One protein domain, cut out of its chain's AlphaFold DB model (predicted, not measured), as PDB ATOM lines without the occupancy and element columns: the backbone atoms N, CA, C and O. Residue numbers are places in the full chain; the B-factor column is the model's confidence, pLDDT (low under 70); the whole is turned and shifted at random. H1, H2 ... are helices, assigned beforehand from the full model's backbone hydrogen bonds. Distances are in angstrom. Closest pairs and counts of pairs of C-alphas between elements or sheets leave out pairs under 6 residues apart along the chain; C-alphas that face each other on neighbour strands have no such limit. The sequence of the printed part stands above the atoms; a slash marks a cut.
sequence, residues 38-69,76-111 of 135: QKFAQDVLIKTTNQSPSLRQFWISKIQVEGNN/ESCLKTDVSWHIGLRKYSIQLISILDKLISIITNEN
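AT A GLANCE: This is residues 38 to 69 and 76 to 111 of the 135 residues of the protein "Hypothetical protein" of Rotaria sp. Silwood1 (UniProt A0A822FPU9). H1 and H2 form a corner packed across the first part of one long helix, H4, while residues 101 to 111 stick out as an arm. The printed part has 68 residues, 55 of them in four named helices in the order H1, H2, H3, H4, with no named strand; its class is all helix, and the whole is loose, with a radius of gyration of the C-alphas of 14.1 A and spans of 52 by 21 by 17 A.

HOW THE PARTS SIT: Start at H4, residues 83 to 108. Its residues 89 to 97 alone touch H1, residues 38 to 51, about perpendicular at 74 degrees; look at the closest C-alphas, Ala 41 and Ser 93, 5.0 A apart. Its residues 84 to 89 alone touch H2, residues 53 to 63, closest at C-alphas 88 and 63, 5.0 A. H1 and H2 touch only at the corner. H3, residues 77 to 80, is close to H4 but not clearly touching, C-alphas 79 and 85 being 6.2 A apart. Every O i to N i+4 pair in H1, H2 and H4 is within hydrogen-bond range; H3 is too short for one.

IN THESE COORDINATES: Find C-alpha 38 at (138.349, 186.501, 159.944); H1 runs 20.1 A. H4 runs 37.5 A to C-alpha 108 at (138.995, 178.689, 139.347). H2 measures 15.3 A, H3 5.3 A.

THE WHOLE: Residues 70 to 75 are not printed, a gap of 11.5 A between C-alphas 69 and 76. Confidence is under 70 at residues 66 to 69, 76 to 80 and 110 to 111.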
ATOM      1  N   GLN A  38     138.377 187.094 158.612       88.94
ATOM      2  CA  GLN A  38     138.349 186.501 159.944       88.94
ATOM      3  C   GLN A  38     136.945 186.552 160.555       88.94
ATOM      4  O   GLN A  38     136.467 185.546 161.070       88.94
ATOM      5  N   LYS A  39     136.269 187.703 160.461       89.50
ATOM      6  CA  LYS A  39     134.909 187.878 160.984       89.50
ATOM      7  C   LYS A  39     133.917 186.953 160.278       89.50
ATOM      8  O   LYS A  39     133.129 186.294 160.938       89.50
ATOM      9  N   PHE A  40     134.012 186.841 158.954       92.38
ATOM     10  CA  PHE A  40     133.207 185.929 158.147       92.38
ATOM     11  C   PHE A  40     133.354 184.480 158.628       92.38
ATOM     12  O   PHE A  40     132.355 183.817 158.896       92.38
ATOM     13  N   ALA A  41     134.588 184.000 158.793       90.50
ATOM     14  CA  ALA A  41     134.835 182.628 159.226       90.50
ATOM     15  C   ALA A  41     134.328 182.357 160.654       90.50
ATOM     16  O   ALA A  41     133.790 181.283 160.927       90.50
ATOM     17  N   GLN A  42     134.455 183.335 161.553       89.62
ATOM     18  CA  GLN A  42     133.918 183.245 162.912       89.62
ATOM     19  C   GLN A  42     132.386 183.234 162.917       89.62
ATOM     20  O   GLN A  42     131.788 182.392 163.582       89.62
ATOM     21  N   ASP A  43     131.749 184.104 162.133       89.50
ATOM     22  CA  ASP A  43     130.289 184.172 162.016       89.50
ATOM     23  C   ASP A  43     129.712 182.866 161.451       89.50
ATOM     24  O   ASP A  43     128.687 182.384 161.936       89.50
ATOM     25  N   VAL A  44     130.371 182.259 160.456       89.69
ATOM     26  CA  VAL A  44     129.976 180.948 159.909       89.69
ATOM     27  C   VAL A  44     130.056 179.862 160.985       89.69
ATOM     28  O   VAL A  44     129.112 179.083 161.144       89.69
ATOM     29  N   LEU A  45     131.137 179.825 161.764       87.19
ATOM     30  CA  LEU A  45     131.310 178.848 162.843       87.19
ATOM     31  C   LEU A  45     130.306 179.027 163.986       87.19
ATOM     32  O   LEU A  45     129.735 178.050 164.471       87.19
ATOM     33  N   ILE A  46     130.032 180.266 164.392       85.94
ATOM     34  CA  ILE A  46     129.031 180.558 165.426       85.94
ATOM     35  C   ILE A  46     127.638 180.156 164.935       85.94
ATOM     36  O   ILE A  46     126.901 179.473 165.649       85.94
ATOM     37  N   LYS A  47     127.282 180.527 163.698       85.94
ATOM     38  CA  LYS A  47     125.986 180.161 163.112       85.94
ATOM     39  C   LYS A  47     125.817 178.649 163.034       85.94
ATOM     40  O   LYS A  47     124.789 178.155 163.478       85.94
ATOM     41  N   THR A  48     126.812 177.917 162.531       84.00
ATOM     42  CA  THR A  48     126.758 176.443 162.433       84.00
ATOM     43  C   THR A  48     126.677 175.773 163.802       84.00
ATOM     44  O   THR A  48     125.867 174.872 163.992       84.00
ATOM     45  N   THR A  49     127.411 176.269 164.799       82.31
ATOM     46  CA  THR A  49     127.295 175.803 166.194       82.31
ATOM     47  C   THR A  49     125.874 175.968 166.738       82.31
ATOM     48  O   THR A  49     125.396 175.137 167.506       82.31
ATOM     49  N   ASN A  50     125.172 177.026 166.333       79.38
ATOM     50  CA  ASN A  50     123.825 177.332 166.807       79.38
ATOM     51  C   ASN A  50     122.697 176.740 165.948       79.38
ATOM     52  O   ASN A  50     121.537 176.878 166.333       79.38
ATOM     53  N   GLN A  51     123.004 176.070 164.832       81.94
ATOM     54  CA  GLN A  51     121.994 175.481 163.942       81.94
ATOM     55  C   GLN A  51     121.262 174.289 164.566       81.94
ATOM     56  O   GLN A  51     120.074 174.104 164.306       81.94
ATOM     57  N   SER A  52     121.939 173.481 165.384       79.88
ATOM     58  CA  SER A  52     121.322 172.354 166.082       79.88
ATOM     59  C   SER A  52     122.053 172.018 167.389       79.88
ATOM     60  O   SER A  52     123.241 172.323 167.534       79.88
ATOM     61  N   PRO A  53     121.388 171.337 168.340       76.69
ATOM     62  CA  PRO A  53     122.050 170.838 169.545       76.69
ATOM     63  C   PRO A  53     123.208 169.873 169.252       76.69
ATOM     64  O   PRO A  53     124.215 169.909 169.954       76.69
ATOM     65  N   SER A  54     123.101 169.045 168.205       80.19
ATOM     66  CA  SER A  54     124.147 168.085 167.824       80.19
ATOM     67  C   SER A  54     125.413 168.778 167.317       80.19
ATOM     68  O   SER A  54     126.512 168.448 167.759       80.19
ATOM     69  N   LEU A  55     125.273 169.792 166.455       81.00
ATOM     70  CA  LEU A  55     126.403 170.599 165.983       81.00
ATOM     71  C   LEU A  55     127.043 171.374 167.134       81.00
ATOM     72  O   LEU A  55     128.266 171.465 167.220       81.00
ATOM     73  N   ARG A  56     126.228 171.874 168.064       78.94
ATOM     74  CA  ARG A  56     126.726 172.526 169.275       78.94
ATOM     75  C   ARG A  56     127.596 171.589 170.111       78.94
ATOM     76  O   ARG A  56     128.717 171.952 170.460       78.94
ATOM     77  N   GLN A  57     127.097 170.392 170.415       79.06
ATOM     78  CA  GLN A  57     127.836 169.387 171.182       79.06
ATOM     79  C   GLN A  57     129.135 168.978 170.485       79.06
ATOM     80  O   GLN A  57     130.173 168.884 171.138       79.06
ATOM     81  N   PHE A  58     129.093 168.804 169.161       84.44
ATOM     82  CA  PHE A  58     130.278 168.528 168.355       84.44
ATOM     83  C   PHE A  58     131.357 169.603 168.548       84.44
ATOM     84  O   PHE A  58     132.489 169.279 168.907       84.44
ATOM     85  N   TRP A  59     131.015 170.884 168.378       82.94
ATOM     86  CA  TRP A  59     131.991 171.974 168.492       82.94
ATOM     87  C   TRP A  59     132.514 172.163 169.916       82.94
ATOM     88  O   TRP A  59     133.713 172.368 170.091       82.94
ATOM     89  N   ILE A  60     131.658 172.026 170.931       80.75
ATOM     90  CA  ILE A  60     132.069 172.058 172.344       80.75
ATOM     91  C   ILE A  60     133.080 170.947 172.639       80.75
ATOM     92  O   ILE A  60     134.132 171.213 173.221       80.75
ATOM     93  N   SER A  61     132.790 169.719 172.198       82.00
ATOM     94  CA  SER A  61     133.677 168.565 172.378       82.00
ATOM     95  C   SER A  61     135.019 168.767 171.675       82.00
ATOM     96  O   SER A  61     136.072 168.481 172.245       82.00
ATOM     97  N   LYS A  62     134.998 169.306 170.453       84.69
ATOM     98  CA  LYS A  62     136.208 169.521 169.652       84.69
ATOM     99  C   LYS A  62     137.074 170.666 170.172       84.69
ATOM    100  O   LYS A  62     138.296 170.563 170.116       84.69
ATOM    101  N   ILE A  63     136.459 171.729 170.686       82.69
ATOM    102  CA  ILE A  63     137.163 172.878 171.269       82.69
ATOM    103  C   ILE A  63     137.598 172.604 172.720       82.69
ATOM    104  O   ILE A  63     138.483 173.293 173.215       82.69
ATOM    105  N   GLN A  64     137.039 171.572 173.365       78.44
ATOM    106  CA  GLN A  64     137.293 171.238 174.772       78.44
ATOM    107  C   GLN A  64     136.960 172.421 175.691       78.44
ATOM    108  O   GLN A  64     137.763 172.837 176.521       78.44
ATOM    109  N   VAL A  65     135.770 172.999 175.509       73.19
ATOM    110  CA  VAL A  65     135.264 174.049 176.404       73.19
ATOM    111  C   VAL A  65     135.117 173.455 177.809       73.19
ATOM    112  O   VAL A  65     134.360 172.502 178.004       73.19
ATOM    113  N   GLU A  66     135.876 173.979 178.772       59.16
ATOM    114  CA  GLU A  66     135.901 173.484 180.150       59.16
ATOM    115  C   GLU A  66     134.772 174.123 180.975       59.16
ATOM    116  O   GLU A  66     134.590 175.337 180.973       59.16
ATOM    117  N   GLY A  67     134.019 173.309 181.721       54.12
ATOM    118  CA  GLY A  67     133.012 173.776 182.682       54.12
ATOM    119  C   GLY A  67     131.611 173.194 182.478       54.12
ATOM    120  O   GLY A  67     131.225 172.783 181.387       54.12
ATOM    121  N   ASN A  68     130.810 173.190 183.549       48.69
ATOM    122  CA  ASN A  68     129.424 172.694 183.573       48.69
ATOM    123  C   ASN A  68     128.417 173.630 182.862       48.69
ATOM    124  O   ASN A  68     127.221 173.583 183.146       48.69
ATOM    125  N   ASN A  69     128.869 174.462 181.917       49.97
ATOM    126  CA  ASN A  69     128.044 175.407 181.153       49.97
ATOM    127  C   ASN A  69     127.249 174.707 180.033       49.97
ATOM    128  O   ASN A  69     127.185 175.175 178.898       49.97
ATOM    129  N   GLU A  76     123.171 182.461 173.388       52.41
ATOM    130  CA  GLU A  76     124.582 182.704 172.976       52.41
ATOM    131  C   GLU A  76     125.634 183.238 173.991       52.41
ATOM    132  O   GLU A  76     126.823 183.262 173.670       52.41
ATOM    133  N   SER A  77     125.245 183.737 175.162       54.44
ATOM    134  CA  SER A  77     126.065 184.418 176.159       54.44
ATOM    135  C   SER A  77     127.156 183.548 176.799       54.44
ATOM    136  O   SER A  77     128.264 184.050 176.968       54.44
ATOM    137  N   CYS A  78     126.913 182.264 177.093       56.41
ATOM    138  CA  CYS A  78     127.868 181.443 177.858       56.41
ATOM    139  C   CYS A  78     129.171 181.123 177.100       56.41
ATOM    140  O   CYS A  78     130.236 181.072 177.708       56.41
ATOM    141  N   LEU A  79     129.117 180.964 175.772       65.38
ATOM    142  CA  LEU A  79     130.314 180.726 174.949       65.38
ATOM    143  C   LEU A  79     131.106 182.015 174.696       65.38
ATOM    144  O   LEU A  79     132.326 181.982 174.560       65.38
ATOM    145  N   LYS A  80     130.439 183.177 174.671       64.81
ATOM    146  CA  LYS A  80     131.091 184.474 174.412       64.81
ATOM    147  C   LYS A  80     132.082 184.883 175.499       64.81
ATOM    148  O   LYS A  80     132.902 185.761 175.246       64.81
ATOM    149  N   THR A  81     132.028 184.281 176.680       71.00
ATOM    150  CA  THR A  81     132.949 184.577 177.786       71.00
ATOM    151  C   THR A  81     134.015 183.506 177.993       71.00
ATOM    152  O   THR A  81     134.939 183.727 178.768       71.00
ATOM    153  N   ASP A  82     133.909 182.362 177.316       79.62
ATOM    154  CA  ASP A  82     134.810 181.233 177.521       79.62
ATOM    155  C   ASP A  82     136.111 181.374 176.709       79.62
ATOM    156  O   ASP A  82     136.104 181.596 175.495       79.62
ATOM    157  N   VAL A  83     137.254 181.260 177.390       82.62
ATOM    158  CA  VAL A  83     138.576 181.450 176.775       82.62
ATOM    159  C   VAL A  83     138.901 180.318 175.797       82.62
ATOM    160  O   VAL A  83     139.399 180.591 174.700       82.62
ATOM    161  N   SER A  84     138.585 179.069 176.152       83.50
ATOM    162  CA  SER A  84     138.796 177.902 175.288       83.50
ATOM    163  C   SER A  84     137.951 178.011 174.024       83.50
ATOM    164  O   SER A  84     138.467 177.789 172.925       83.50
ATOM    165  N   TRP A  85     136.699 178.470 174.146       85.31
ATOM    166  CA  TRP A  85     135.829 178.777 173.012       85.31
ATOM    167  C   TRP A  85     136.473 179.771 172.046       85.31
ATOM    168  O   TRP A  85     136.554 179.492 170.850       85.31
ATOM    169  N   HIS A  86     136.989 180.902 172.534       85.12
ATOM    170  CA  HIS A  86     137.628 181.907 171.672       85.12
ATOM    171  C   HIS A  86     138.894 181.392 170.981       85.12
ATOM    172  O   HIS A  86     139.113 181.671 169.796       85.12
ATOM    173  N   ILE A  87     139.723 180.624 171.696       86.56
ATOM    174  CA  ILE A  87     140.939 180.008 171.142       86.56
ATOM    175  C   ILE A  87     140.568 179.003 170.046       86.56
ATOM    176  O   ILE A  87     141.112 179.061 168.936       86.56
ATOM    177  N   GLY A  88     139.616 178.117 170.336       86.75
ATOM    178  CA  GLY A  88     139.115 177.128 169.391       86.75
ATOM    179  C   GLY A  88     138.471 177.770 168.168       86.75
ATOM    180  O   GLY A  88     138.837 177.443 167.041       86.75
ATOM    181  N   LEU A  89     137.592 178.750 168.375       87.88
ATOM    182  CA  LEU A  89     136.936 179.498 167.307       87.88
ATOM    183  C   LEU A  89     137.970 180.118 166.360       87.88
ATOM    184  O   LEU A  89     137.868 179.951 165.148       87.88
ATOM    185  N   ARG A  90     139.020 180.760 166.893       88.06
ATOM    186  CA  ARG A  90     140.108 181.313 166.071       88.06
ATOM    187  C   ARG A  90     140.849 180.229 165.284       88.06
ATOM    188  O   ARG A  90     141.076 180.408 164.087       88.06
ATOM    189  N   LYS A  91     141.224 179.120 165.932       88.12
ATOM    190  CA  LYS A  91     141.922 177.991 165.292       88.12
ATOM    191  C   LYS A  91     141.108 177.429 164.126       88.12
ATOM    192  O   LYS A  91     141.624 177.294 163.017       88.12
ATOM    193  N   TYR A  92     139.833 177.139 164.359       88.56
ATOM    194  CA  TYR A  92     138.969 176.526 163.356       88.56
ATOM    195  C   TYR A  92     138.525 177.510 162.272       88.56
ATOM    196  O   TYR A  92     138.348 177.097 161.129       88.56
ATOM    197  N   SER A  93     138.448 178.815 162.560       90.56
ATOM    198  CA  SER A  93     138.266 179.831 161.514       90.56
ATOM    199  C   SER A  93     139.428 179.841 160.521       90.56
ATOM    200  O   SER A  93     139.193 179.933 159.320       90.56
ATOM    201  N   ILE A  94     140.675 179.704 160.990       88.62
ATOM    202  CA  ILE A  94     141.851 179.621 160.105       88.62
ATOM    203  C   ILE A  94     141.771 178.366 159.226       88.62
ATOM    204  O   ILE A  94     142.009 178.447 158.021       88.62
ATOM    205  N   GLN A  95     141.390 177.221 159.802       86.12
ATOM    206  CA  GLN A  95     141.202 175.988 159.030       86.12
ATOM    207  C   GLN A  95     140.091 176.131 157.981       86.12
ATOM    208  O   GLN A  95     140.296 175.739 156.833       86.12
ATOM    209  N   LEU A  96     138.956 176.744 158.336       89.75
ATOM    210  CA  LEU A  96     137.850 177.009 157.410       89.75
ATOM    211  C   LEU A  96     138.297 177.889 156.239       89.75
ATOM    212  O   LEU A  96     138.059 177.543 155.085       89.75
ATOM    213  N   ILE A  97     138.981 179.000 156.530       89.94
ATOM    214  CA  ILE A  97     139.527 179.901 155.506       89.94
ATOM    215  C   ILE A  97     140.454 179.133 154.564       89.94
ATOM    216  O   ILE A  97     140.312 179.244 153.351       89.94
ATOM    217  N   SER A  98     141.362 178.320 155.113       85.19
ATOM    218  CA  SER A  98     142.321 177.553 154.315       85.19
ATOM    219  C   SER A  98     141.639 176.566 153.364       85.19
ATOM    220  O   SER A  98     142.052 176.449 152.211       85.19
ATOM    221  N   ILE A  99     140.579 175.883 153.805       84.31
ATOM    222  CA  ILE A  99     139.803 174.993 152.929       84.31
ATOM    223  C   ILE A  99     139.088 175.788 151.853       84.31
ATOM    224  O   ILE A  99     139.156 175.412 150.688       84.31
ATOM    225  N   LEU A 100     138.399 176.868 152.228       88.25
ATOM    226  CA  LEU A 100     137.657 177.688 151.272       88.25
ATOM    227  C   LEU A 100     138.595 178.256 150.205       88.25
ATOM    228  O   LEU A 100     138.265 178.217 149.024       88.25
ATOM    229  N   ASP A 101     139.797 178.678 150.596       86.75
ATOM    230  CA  ASP A 101     140.842 179.097 149.665       86.75
ATOM    231  C   ASP A 101     141.249 177.998 148.693       86.75
ATOM    232  O   ASP A 101     141.303 178.238 147.485       86.75
ATOM    233  N   LYS A 102     141.503 176.791 149.201       82.00
ATOM    234  CA  LYS A 102     141.856 175.644 148.359       82.00
ATOM    235  C   LYS A 102     140.714 175.282 147.407       82.00
ATOM    236  O   LYS A 102     140.953 175.127 146.215       82.00
ATOM    237  N   LEU A 103     139.477 175.197 147.900       83.19
ATOM    238  CA  LEU A 103     138.304 174.858 147.091       83.19
ATOM    239  C   LEU A 103     138.046 175.899 145.998       83.19
ATOM    240  O   LEU A 103     137.817 175.535 144.849       83.19
ATOM    241  N   ILE A 104     138.136 177.189 146.320       86.31
ATOM    242  CA  ILE A 104     137.935 178.262 145.338       86.31
ATOM    243  C   ILE A 104     139.088 178.294 144.329       86.31
ATOM    244  O   ILE A 104     138.851 178.484 143.136       86.31
ATOM    245  N   SER A 105     140.324 178.026 144.758       82.62
ATOM    246  CA  SER A 105     141.458 177.876 143.838       82.62
ATOM    247  C   SER A 105     141.277 176.694 142.880       82.62
ATOM    248  O   SER A 105     141.647 176.798 141.716       82.62
ATOM    249  N   ILE A 106     140.704 175.585 143.350       79.31
ATOM    250  CA  ILE A 106     140.387 174.423 142.512       79.31
ATOM    251  C   ILE A 106     139.313 174.796 141.495       79.31
ATOM    252  O   ILE A 106     139.493 174.557 140.308       79.31
ATOM    253  N   ILE A 107     138.222 175.423 141.942       80.56
ATOM    254  CA  ILE A 107     137.101 175.808 141.071       80.56
ATOM    255  C   ILE A 107     137.547 176.797 139.984       80.56
ATOM    256  O   ILE A 107     137.056 176.740 138.863       80.56
ATOM    257  N   THR A 108     138.491 177.685 140.296       78.75
ATOM    258  CA  THR A 108     138.995 178.689 139.347       78.75
ATOM    259  C   THR A 108     140.047 178.159 138.373       78.75
ATOM    260  O   THR A 108     140.291 178.796 137.349       78.75
ATOM    261  N   ASN A 109     140.663 177.004 138.646       73.94
ATOM    262  CA  ASN A 109     141.713 176.425 137.809       73.94
ATOM    263  C   ASN A 109     141.184 175.232 136.988       73.94
ATOM    264  O   ASN A 109     141.461 174.067 137.290       73.94
ATOM    265  N   GLU A 110     140.424 175.531 135.926       60.12
ATOM    266  CA  GLU A 110     139.715 174.557 135.070       60.12
ATOM    267  C   GLU A 110     140.605 173.417 134.529       60.12
ATOM    268  O   GLU A 110     140.133 172.296 134.330       60.12
ATOM    269  N   ASN A 111     141.908 173.656 134.347       55.88
ATOM    270  CA  ASN A 111     142.836 172.682 133.759       55.88
ATOM    271  C   ASN A 111     143.336 171.602 134.738       55.88
ATOM    272  O   ASN A 111     143.898 170.595 134.298       55.88
TER     273      ASN A 111